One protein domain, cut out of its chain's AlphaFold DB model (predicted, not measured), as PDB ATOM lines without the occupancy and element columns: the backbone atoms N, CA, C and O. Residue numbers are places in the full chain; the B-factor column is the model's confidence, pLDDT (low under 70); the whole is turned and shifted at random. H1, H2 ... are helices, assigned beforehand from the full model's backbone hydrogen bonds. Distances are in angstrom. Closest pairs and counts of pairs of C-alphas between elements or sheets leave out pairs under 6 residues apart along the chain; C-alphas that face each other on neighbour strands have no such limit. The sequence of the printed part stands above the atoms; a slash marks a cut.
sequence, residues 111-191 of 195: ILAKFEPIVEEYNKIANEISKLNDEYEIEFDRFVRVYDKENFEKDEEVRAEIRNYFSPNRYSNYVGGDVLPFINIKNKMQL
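This is residues 111 to 191 of the 195 residues of the protein "Transposase" of Staphylococcus capitis (UniProt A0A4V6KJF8). What shape does the model show? One long helix, H1, makes the length of a rod; beyond its last residue the short helix H2 follows, and residues 163 to 191, with no named element, fold back as a strip beside H1. Residues 111 to 125, of which 115 to 125 belong to H1, stick out free at one end. How is it made up? The printed part has 81 residues, with two named helices in the order H1, H2 and no named strand, and its class is all helix. It is extended, with a radius of gyration of the C-alphas of 19.6 A and spans of 63 by 24 by 12 A.

How do the helices stand to each other? H1, residues 115 to 149, and H2, residues 156 to 162, are apart, with no C-alpha of the one within 8 A of the other. A short link of 6 residues joins them. Are their backbones complete? In H1 and H2 every O i to N i+4 pair is within hydrogen-bond range. Is anything paired after H2? Residues 182 to 183 pair antiparallel with residues 189 to 190, stretches too short to be named strands.

Where does H1 run? It measures 50.0 A from C-alpha 115 at (544.016, 394.186, 310.090) to C-alpha 149 at (563.663, 384.788, 355.133). Where does H2 end? Its last C-alpha, that of Ile 162, is at (556.480, 398.404, 356.592), 10.1 A from its first.

How large is it? The two C-alphas farthest apart, those of Ile 111 and Glu 157, are 63.3 A apart. Is it cut or uncertain anywhere? The printed part has no cut, its mean pLDDT is 93.2, and no printed residue is under 70.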
ATOM      1  N   ILE A 111     539.406 394.408 302.948       97.94
ATOM      2  CA  ILE A 111     539.191 395.106 304.224       97.94
ATOM      3  C   ILE A 111     539.835 394.320 305.368       97.94
ATOM      4  O   ILE A 111     540.500 394.928 306.201       97.94
ATOM      5  N   LEU A 112     539.671 392.995 305.389       96.81
ATOM      6  CA  LEU A 112     540.262 392.137 306.415       96.81
ATOM      7  C   LEU A 112     541.793 392.169 306.386       96.81
ATOM      8  O   LEU A 112     542.401 392.283 307.443       96.81
ATOM      9  N   ALA A 113     542.403 392.187 305.199       97.62
ATOM     10  CA  ALA A 113     543.856 392.277 305.046       97.62
ATOM     11  C   ALA A 113     544.463 393.529 305.712       97.62
ATOM     12  O   ALA A 113     545.619 393.524 306.114       97.62
ATOM     13  N   LYS A 114     543.690 394.610 305.902       97.56
ATOM     14  CA  LYS A 114     544.171 395.806 306.620       97.56
ATOM     15  C   LYS A 114     544.421 395.563 308.108       97.56
ATOM     16  O   LYS A 114     545.151 396.336 308.720       97.56
ATOM     17  N   PHE A 115     543.797 394.540 308.692       95.56
ATOM     18  CA  PHE A 115     544.016 394.186 310.090       95.56
ATOM     19  C   PHE A 115     545.309 393.406 310.299       95.56
ATOM     20  O   PHE A 115     545.836 393.473 311.402       95.56
ATOM     21  N   GLU A 116     545.841 392.722 309.281       95.81
ATOM     22  CA  GLU A 116     547.076 391.931 309.399       95.81
ATOM     23  C   GLU A 116     548.235 392.738 310.015       95.81
ATOM     24  O   GLU A 116     548.678 392.368 311.104       95.81
ATOM     25  N   PRO A 117     548.654 393.891 309.453       97.19
ATOM     26  CA  PRO A 117     549.741 394.671 310.050       97.19
ATOM     27  C   PRO A 117     549.381 395.253 311.427       97.19
ATOM     28  O   PRO A 117     550.250 395.425 312.273       97.19
ATOM     29  N   ILE A 118     548.102 395.547 311.690       96.19
ATOM     30  CA  ILE A 118     547.660 396.089 312.987       96.19
ATOM     31  C   ILE A 118     547.771 395.021 314.079       96.19
ATOM     32  O   ILE A 118     548.204 395.314 315.191       96.19
ATOM     33  N   VAL A 119     547.382 393.784 313.765       95.44
ATOM     34  CA  VAL A 119     547.500 392.638 314.672       95.44
ATOM     35  C   VAL A 119     548.970 392.333 314.951       95.44
ATOM     36  O   VAL A 119     549.323 392.085 316.101       95.44
ATOM     37  N   GLU A 120     549.833 392.399 313.936       97.19
ATOM     38  CA  GLU A 120     551.279 392.236 314.119       97.19
ATOM     39  C   GLU A 120     551.863 393.283 315.073       97.19
ATOM     40  O   GLU A 120     552.553 392.921 316.027       97.19
ATOM     41  N   GLU A 121     551.556 394.567 314.871       97.19
ATOM     42  CA  GLU A 121     552.018 395.645 315.755       97.19
ATOM     43  C   GLU A 121     551.457 395.514 317.177       97.19
ATOM     44  O   GLU A 121     552.198 395.632 318.153       97.19
ATOM     45  N   TYR A 122     550.170 395.186 317.323       95.00
ATOM     46  CA  TYR A 122     549.574 394.945 318.636       95.00
ATOM     47  C   TYR A 122     550.272 393.798 319.379       95.00
ATOM     48  O   TYR A 122     550.575 393.920 320.565       95.00
ATOM     49  N   ASN A 123     550.580 392.699 318.684       95.81
ATOM     50  CA  ASN A 123     551.268 391.559 319.282       95.81
ATOM     51  C   ASN A 123     552.701 391.903 319.718       95.81
ATOM     52  O   ASN A 123     553.163 391.375 320.729       95.81
ATOM     53  N   LYS A 124     553.403 392.803 319.014       98.06
ATOM     54  CA  LYS A 124     554.712 393.311 319.466       98.06
ATOM     55  C   LYS A 124     554.586 394.023 320.813       98.06
ATOM     56  O   LYS A 124     555.312 393.680 321.743       98.06
ATOM     57  N   ILE A 125     553.611 394.922 320.944       96.62
ATOM     58  CA  ILE A 125     553.343 395.652 322.193       96.62
ATOM     59  C   ILE A 125     552.931 394.685 323.313       96.62
ATOM     60  O   ILE A 125     553.415 394.792 324.436       96.62
ATOM     61  N   ALA A 126     552.080 393.699 323.018       95.56
ATOM     62  CA  ALA A 126     551.678 392.686 323.994       95.56
ATOM     63  C   ALA A 126     552.882 391.888 324.531       95.56
ATOM     64  O   ALA A 126     552.952 391.602 325.725       95.56
ATOM     65  N   ASN A 127     553.862 391.584 323.673       97.69
ATOM     66  CA  ASN A 127     555.102 390.929 324.089       97.69
ATOM     67  C   ASN A 127     555.979 391.835 324.970       97.69
ATOM     68  O   ASN A 127     556.591 391.343 325.915       97.69
ATOM     69  N   GLU A 128     556.056 393.139 324.685       97.94
ATOM     70  CA  GLU A 128     556.763 394.103 325.544       97.94
ATOM     71  C   GLU A 128     556.125 394.197 326.934       97.94
ATOM     72  O   GLU A 128     556.829 394.154 327.940       97.94
ATOM     73  N   ILE A 129     554.791 394.226 326.991       96.88
ATOM     74  CA  ILE A 129     554.028 394.203 328.244       96.88
ATOM     75  C   ILE A 129     554.307 392.927 329.039       96.88
ATOM     76  O   ILE A 129     554.514 392.997 330.248       96.88
ATOM     77  N   SER A 130     554.334 391.769 328.371       96.75
ATOM     78  CA  SER A 130     554.658 390.498 329.023       96.75
ATOM     79  C   SER A 130     556.046 390.541 329.654       96.75
ATOM     80  O   SER A 130     556.171 390.258 330.836       96.75
ATOM     81  N   LYS A 131     557.067 390.976 328.900       98.00
ATOM     82  CA  LYS A 131     558.445 391.072 329.410       98.00
ATOM     83  C   LYS A 131     558.553 391.996 330.621       98.00
ATOM     84  O   LYS A 131     559.208 391.643 331.591       98.00
ATOM     85  N   LEU A 132     557.894 393.155 330.575       97.81
ATOM     86  CA  LEU A 132     557.891 394.095 331.695       97.81
ATOM     87  C   LEU A 132     557.211 393.500 332.935       97.81
ATOM     88  O   LEU A 132     557.705 393.672 334.046       97.81
ATOM     89  N   ASN A 133     556.086 392.806 332.755       97.50
ATOM     90  CA  ASN A 133     555.402 392.138 333.859       97.50
ATOM     91  C   ASN A 133     556.254 391.000 334.442       97.50
ATOM     92  O   ASN A 133     556.301 390.880 335.662       97.50
ATOM     93  N   ASP A 134     556.972 390.235 333.612       97.31
ATOM     94  CA  ASP A 134     557.896 389.190 334.072       97.31
ATOM     95  C   ASP A 134     559.044 389.790 334.908       97.31
ATOM     96  O   ASP A 134     559.355 389.297 335.992       97.31
ATOM     97  N   GLU A 135     559.665 390.879 334.436       97.62
ATOM     98  CA  GLU A 135     560.709 391.598 335.183       97.62
ATOM     99  C   GLU A 135     560.175 392.128 336.521       97.62
ATOM    100  O   GLU A 135     560.794 391.916 337.567       97.62
ATOM    101  N   TYR A 136     558.993 392.749 336.501       96.50
ATOM    102  CA  TYR A 136     558.316 393.247 337.695       96.50
ATOM    103  C   TYR A 136     557.987 392.127 338.693       96.50
ATOM    104  O   TYR A 136     558.190 392.301 339.893       96.50
ATOM    105  N   GLU A 137     557.523 390.967 338.222       95.31
ATOM    106  CA  GLU A 137     557.238 389.800 339.063       95.31
ATOM    107  C   GLU A 137     558.497 389.287 339.756       95.31
ATOM    108  O   GLU A 137     558.499 389.074 340.970       95.31
ATOM    109  N   ILE A 138     559.589 389.142 338.998       96.25
ATOM    110  CA  ILE A 138     560.883 388.708 339.527       96.25
ATOM    111  C   ILE A 138     561.374 389.687 340.598       96.25
ATOM    112  O   ILE A 138     561.878 389.260 341.642       96.25
ATOM    113  N   GLU A 139     561.266 390.993 340.356       95.69
ATOM    114  CA  GLU A 139     561.662 392.004 341.334       95.69
ATOM    115  C   GLU A 139     560.770 391.990 342.575       95.69
ATOM    116  O   GLU A 139     561.291 392.002 343.692       95.69
ATOM    117  N   PHE A 140     559.453 391.891 342.405       95.06
ATOM    118  CA  PHE A 140     558.504 391.784 343.510       95.06
ATOM    119  C   PHE A 140     558.816 390.569 344.397       95.06
ATOM    120  O   PHE A 140     558.952 390.704 345.615       95.06
ATOM    121  N   ASP A 141     559.029 389.399 343.788       94.50
ATOM    122  CA  ASP A 141     559.371 388.158 344.487       94.50
ATOM    123  C   ASP A 141     560.698 388.268 345.260       94.50
ATOM    124  O   ASP A 141     560.829 387.730 346.358       94.50
ATOM    125  N   ARG A 142     561.683 389.035 344.767       95.62
ATOM    126  CA  ARG A 142     562.927 389.288 345.524       95.62
ATOM    127  C   ARG A 142     562.666 389.975 346.864       95.62
ATOM    128  O   ARG A 142     563.297 389.593 347.849       95.62
ATOM    129  N   PHE A 143     561.756 390.948 346.920       94.31
ATOM    130  CA  PHE A 143     561.378 391.594 348.184       94.31
ATOM    131  C   PHE A 143     560.608 390.635 349.098       94.31
ATOM    132  O   PHE A 143     560.904 390.569 350.292       94.31
ATOM    133  N   VAL A 144     559.688 389.842 348.537       93.81
ATOM    134  CA  VAL A 144     558.940 388.819 349.287       93.81
ATOM    135  C   VAL A 144     559.879 387.799 349.926       93.81
ATOM    136  O   VAL A 144     559.776 387.540 351.120       93.81
ATOM    137  N   ARG A 145     560.884 387.309 349.196       94.06
ATOM    138  CA  ARG A 145     561.874 386.369 349.744       94.06
ATOM    139  C   ARG A 145     562.666 386.933 350.920       94.06
ATOM    140  O   ARG A 145     563.016 386.170 351.816       94.06
ATOM    141  N   VAL A 146     562.990 388.230 350.922       93.94
ATOM    142  CA  VAL A 146     563.667 388.867 352.068       93.94
ATOM    143  C   VAL A 146     562.727 388.906 353.269       93.94
ATOM    144  O   VAL A 146     563.118 388.479 354.351       93.94
ATOM    145  N   TYR A 147     561.481 389.341 353.064       92.81
ATOM    146  CA  TYR A 147     560.447 389.346 354.101       92.81
ATOM    147  C   TYR A 147     560.237 387.955 354.723       92.81
ATOM    148  O   TYR A 147     560.218 387.815 355.949       92.81
ATOM    149  N   ASP A 148     560.154 386.920 353.883       92.12
ATOM    150  CA  ASP A 148     559.967 385.533 354.308       92.12
ATOM    151  C   ASP A 148     561.194 384.983 355.044       92.12
ATOM    152  O   ASP A 148     561.059 384.331 356.082       92.12
ATOM    153  N   LYS A 149     562.405 385.259 354.537       94.69
ATOM    154  CA  LYS A 149     563.663 384.788 355.133       94.69
ATOM    155  C   LYS A 149     563.878 385.346 356.538       94.69
ATOM    156  O   LYS A 149     564.306 384.601 357.417       94.69
ATOM    157  N   GLU A 150     563.579 386.626 356.744       94.12
ATOM    158  CA  GLU A 150     563.677 387.272 358.057       94.12
ATOM    159  C   GLU A 150     562.471 386.944 358.962       94.12
ATOM    160  O   GLU A 150     562.437 387.330 360.130       94.12
ATOM    161  N   ASN A 151     561.488 386.178 358.459       89.44
ATOM    162  CA  ASN A 151     560.289 385.750 359.185       89.44
ATOM    163  C   ASN A 151     559.489 386.943 359.767       89.44
ATOM    164  O   ASN A 151     558.854 386.838 360.821       89.44
ATOM    165  N   PHE A 152     559.473 388.065 359.037       93.31
ATOM    166  CA  PHE A 152     558.802 389.305 359.442       93.31
ATOM    167  C   PHE A 152     557.284 389.175 359.548       93.31
ATOM    168  O   PHE A 152     556.655 389.952 360.257       93.31
ATOM    169  N   GLU A 153     556.679 388.144 358.957       88.50
ATOM    170  CA  GLU A 153     555.255 387.852 359.159       88.50
ATOM    171  C   GLU A 153     554.876 387.699 360.641       88.50
ATOM    172  O   GLU A 153     553.751 388.036 361.026       88.50
ATOM    173  N   LYS A 154     555.813 387.229 361.477       90.81
ATOM    174  CA  LYS A 154     555.611 387.036 362.920       90.81
ATOM    175  C   LYS A 154     556.052 388.229 363.772       90.81
ATOM    176  O   LYS A 154     555.841 388.188 364.981       90.81
ATOM    177  N   ASP A 155     556.659 389.247 363.169       92.88
ATOM    178  CA  ASP A 155     557.144 390.441 363.860       92.88
ATOM    179  C   ASP A 155     556.133 391.584 363.694       92.88
ATOM    180  O   ASP A 155     556.000 392.193 362.630       92.88
ATOM    181  N   GLU A 156     555.355 391.838 364.748       93.31
ATOM    182  CA  GLU A 156     554.280 392.832 364.725       93.31
ATOM    183  C   GLU A 156     554.809 394.269 364.582       93.31
ATOM    184  O   GLU A 156     554.172 395.080 363.905       93.31
ATOM    185  N   GLU A 157     555.976 394.571 365.159       93.56
ATOM    186  CA  GLU A 157     556.587 395.901 365.117       93.56
ATOM    187  C   GLU A 157     557.102 396.207 363.707       93.56
ATOM    188  O   GLU A 157     556.706 397.214 363.110       93.56
ATOM    189  N   VAL A 158     557.860 395.280 363.111       91.62
ATOM    190  CA  VAL A 158     558.357 395.417 361.731       91.62
ATOM    191  C   VAL A 158     557.201 395.481 360.734       91.62
ATOM    192  O   VAL A 158     557.198 396.316 359.829       91.62
ATOM    193  N   ARG A 159     556.162 394.654 360.907       92.25
ATOM    194  CA  ARG A 159     554.956 394.724 360.067       92.25
ATOM    195  C   ARG A 159     554.258 396.073 360.151       92.25
ATOM    196  O   ARG A 159     553.757 396.548 359.130       92.25
ATOM    197  N   ALA A 160     554.177 396.675 361.337       92.75
ATOM    198  CA  ALA A 160     553.576 397.993 361.506       92.75
ATOM    199  C   ALA A 160     554.393 399.075 360.784       92.75
ATOM    200  O   ALA A 160     553.802 399.945 360.140       92.75
ATOM    201  N   GLU A 161     555.723 398.974 360.831       94.06
ATOM    202  CA  GLU A 161     556.648 399.883 360.151       94.06
ATOM    203  C   GLU A 161     556.517 399.803 358.620       94.06
ATOM    204  O   GLU A 161     556.377 400.827 357.945       94.06
ATOM    205  N   ILE A 162     556.476 398.592 358.053       92.69
ATOM    206  CA  ILE A 162     556.480 398.404 356.592       92.69
ATOM    207  C   ILE A 162     555.088 398.351 355.953       92.69
ATOM    208  O   ILE A 162     554.982 398.331 354.726       92.69
ATOM    209  N   ARG A 163     554.012 398.349 356.750       88.38
ATOM    210  CA  ARG A 163     552.610 398.178 356.311       88.38
ATOM    211  C   ARG A 163     552.207 399.032 355.104       88.38
ATOM    212  O   ARG A 163     551.352 398.619 354.322       88.38
ATOM    213  N   ASN A 164     552.750 400.244 354.993       90.25
ATOM    214  CA  ASN A 164     552.399 401.185 353.925       90.25
ATOM    215  C   ASN A 164     553.273 401.048 352.669       90.25
ATOM    216  O   ASN A 164     552.958 401.655 351.650       90.25
ATOM    217  N   TYR A 165     554.348 400.265 352.738       89.50
ATOM    218  CA  TYR A 165     555.355 400.135 351.686       89.50
ATOM    219  C   TYR A 165     555.364 398.747 351.055       89.50
ATOM    220  O   TYR A 165     555.653 398.616 349.869       89.50
ATOM    221  N   PHE A 166     555.041 397.716 351.834       89.75
ATOM    222  CA  PHE A 166     555.172 396.332 351.413       89.75
ATOM    223  C   PHE A 166     553.940 395.512 351.792       89.75
ATOM    224  O   PHE A 166     553.378 395.637 352.880       89.75
ATOM    225  N   SER A 167     553.524 394.639 350.877       86.00
ATOM    226  CA  SER A 167     552.514 393.628 351.155       86.00
ATOM    227  C   SER A 167     552.795 392.390 350.304       86.00
ATOM    228  O   SER A 167     552.690 392.481 349.081       86.00
ATOM    229  N   PRO A 168     553.106 391.233 350.915       83.50
ATOM    230  CA  PRO A 168     553.538 390.049 350.170       83.50
ATOM    231  C   PRO A 168     552.410 389.439 349.323       83.50
ATOM    232  O   PRO A 168     552.661 388.812 348.302       83.50
ATOM    233  N   ASN A 169     551.149 389.685 349.697       83.19
ATOM    234  CA  ASN A 169     549.963 389.089 349.069       83.19
ATOM    235  C   ASN A 169     549.282 389.993 348.023       83.19
ATOM    236  O   ASN A 169     548.139 389.737 347.647       83.19
ATOM    237  N   ARG A 170     549.924 391.089 347.596       83.81
ATOM    238  CA  ARG A 170     549.327 392.083 346.679       83.81
ATOM    239  C   ARG A 170     549.914 392.069 345.272       83.81
ATOM    240  O   ARG A 170     549.816 393.072 344.572       83.81
ATOM    241  N   TYR A 171     550.505 390.957 344.847       85.25
ATOM    242  CA  TYR A 171     550.988 390.863 343.478       85.25
ATOM    243  C   TYR A 171     549.840 391.014 342.467       85.25
ATOM    244  O   TYR A 171     548.799 390.361 342.560       85.25
ATOM    245  N   SER A 172     550.066 391.876 341.485       89.38
ATOM    246  CA  SER A 172     549.288 392.003 340.262       89.38
ATOM    247  C   SER A 172     550.229 392.462 339.160       89.38
ATOM    248  O   SER A 172     551.150 393.228 339.447       89.38
ATOM    249  N   ASN A 173     549.964 392.068 337.913       92.25
ATOM    250  CA  ASN A 173     550.701 392.584 336.762       92.25
ATOM    251  C   ASN A 173     550.785 394.113 336.814       92.25
ATOM    252  O   ASN A 173     549.780 394.783 337.066       92.25
ATOM    253  N   TYR A 174     551.973 394.649 336.543       93.12
ATOM    254  CA  TYR A 174     552.208 396.087 336.526       93.12
ATOM    255  C   TYR A 174     551.382 396.776 335.432       93.12
ATOM    256  O   TYR A 174     550.737 397.796 335.676       93.12
ATOM    257  N   VAL A 175     551.329 396.172 334.241       93.62
ATOM    258  CA  VAL A 175     550.391 396.552 333.177       93.62
ATOM    259  C   VAL A 175     549.281 395.504 333.100       93.62
ATOM    260  O   VAL A 175     549.464 394.413 332.551       93.62
ATOM    261  N   GLY A 176     548.131 395.844 333.685       89.06
ATOM    262  CA  GLY A 176     546.932 395.010 333.729       89.06
ATOM    263  C   GLY A 176     546.035 395.129 332.490       89.06
ATOM    264  O   GLY A 176     546.104 396.077 331.711       89.06
ATOM    265  N   GLY A 177     545.134 394.160 332.303       85.94
ATOM    266  CA  GLY A 177     544.158 394.179 331.200       85.94
ATOM    267  C   GLY A 177     543.117 395.305 331.301       85.94
ATOM    268  O   GLY A 177     542.462 395.658 330.319       85.94
ATOM    269  N   ASP A 178     542.963 395.884 332.487       87.69
ATOM    270  CA  ASP A 178     542.069 396.992 332.807       87.69
ATOM    271  C   ASP A 178     542.598 398.364 332.377       87.69
ATOM    272  O   ASP A 178     541.840 399.330 332.446       87.69
ATOM    273  N   VAL A 179     543.836 398.449 331.876       88.69
ATOM    274  CA  VAL A 179     544.393 399.650 331.227       88.69
ATOM    275  C   VAL A 179     544.600 399.474 329.717       88.69
ATOM    276  O   VAL A 179     544.827 400.453 329.008       88.69
ATOM    277  N   LEU A 180     544.464 398.248 329.196       90.69
ATOM    278  CA  LEU A 180     544.621 397.970 327.767       90.69
ATOM    279  C   LEU A 180     543.465 398.531 326.925       90.69
ATOM    280  O   LEU A 180     542.322 398.601 327.403       90.69
ATOM    281  N   PRO A 181     543.729 398.869 325.645       92.12
ATOM    282  CA  PRO A 181     542.681 399.236 324.708       92.12
ATOM    283  C   PRO A 181     541.618 398.139 324.591       92.12
ATOM    284  O   PRO A 181     541.914 396.947 324.667       92.12
ATOM    285  N   PHE A 182     540.370 398.537 324.359       91.31
ATOM    286  CA  PHE A 182     539.251 397.610 324.207       91.31
ATOM    287  C   PHE A 182     538.410 397.955 322.981       91.31
ATOM    288  O   PHE A 182     538.402 399.092 322.505       91.31
ATOM    289  N   ILE A 183     537.676 396.965 322.476       92.62
ATOM    290  CA  ILE A 183     536.678 397.171 321.429       92.62
ATOM    291  C   ILE A 183     535.341 397.491 322.093       92.62
ATOM    292  O   ILE A 183     534.804 396.689 322.857       92.62
ATOM    293  N   ASN A 184     534.802 398.674 321.812       91.25
ATOM    294  CA  ASN A 184     533.505 399.075 322.339       91.25
ATOM    295  C   ASN A 184     532.338 398.419 321.580       91.25
ATOM    296  O   ASN A 184     532.511 397.794 320.534       91.25
ATOM    297  N   ILE A 185     531.111 398.652 322.052       92.56
ATOM    298  CA  ILE A 185     529.875 398.127 321.439       92.56
ATOM    299  C   ILE A 185     529.646 398.573 319.981       92.56
ATOM    300  O   ILE A 185     528.785 398.032 319.297       92.56
ATOM    301  N   LYS A 186     530.392 399.578 319.503       93.69
ATOM    302  CA  LYS A 186     530.357 400.082 318.121       93.69
ATOM    303  C   LYS A 186     531.482 399.489 317.259       93.69
ATOM    304  O   LYS A 186     531.733 400.014 316.176       93.69
ATOM    305  N   ASN A 187     532.163 398.440 317.727       91.69
ATOM    306  CA  ASN A 187     533.325 397.823 317.081       91.69
ATOM    307  C   ASN A 187     534.481 398.807 316.826       91.69
ATOM    308  O   ASN A 187     535.179 398.713 315.818       91.69
ATOM    309  N   LYS A 188     534.672 399.778 317.727       92.00
ATOM    310  CA  LYS A 188     535.787 400.730 317.668       92.00
ATOM    311  C   LYS A 188     536.749 400.488 318.821       92.00
ATOM    312  O   LYS A 188     536.307 400.352 319.961       92.00
ATOM    313  N   MET A 189     538.041 400.474 318.509       91.69
ATOM    314  CA  MET A 189     539.102 400.445 319.511       91.69
ATOM    315  C   MET A 189     539.150 401.781 320.254       91.69
ATOM    316  O   MET A 189     539.084 402.839 319.628       91.69
ATOM    317  N   GLN A 190     539.223 401.721 321.579       91.44
ATOM    318  CA  GLN A 190     539.316 402.880 322.463       91.44
ATOM    319  C   GLN A 190     540.339 402.619 323.561       91.44
ATOM    320  O   GLN A 190     540.476 401.484 324.024       91.44
ATOM    321  N   LEU A 191     541.031 403.675 323.985       89.81
ATOM    322  CA  LEU A 191     541.836 403.639 325.196       89.81
ATOM    323  C   LEU A 191     540.912 403.704 326.410       89.81
ATOM    324  O   LEU A 191     539.841 404.318 326.381       89.81
TER     325      LEU A 191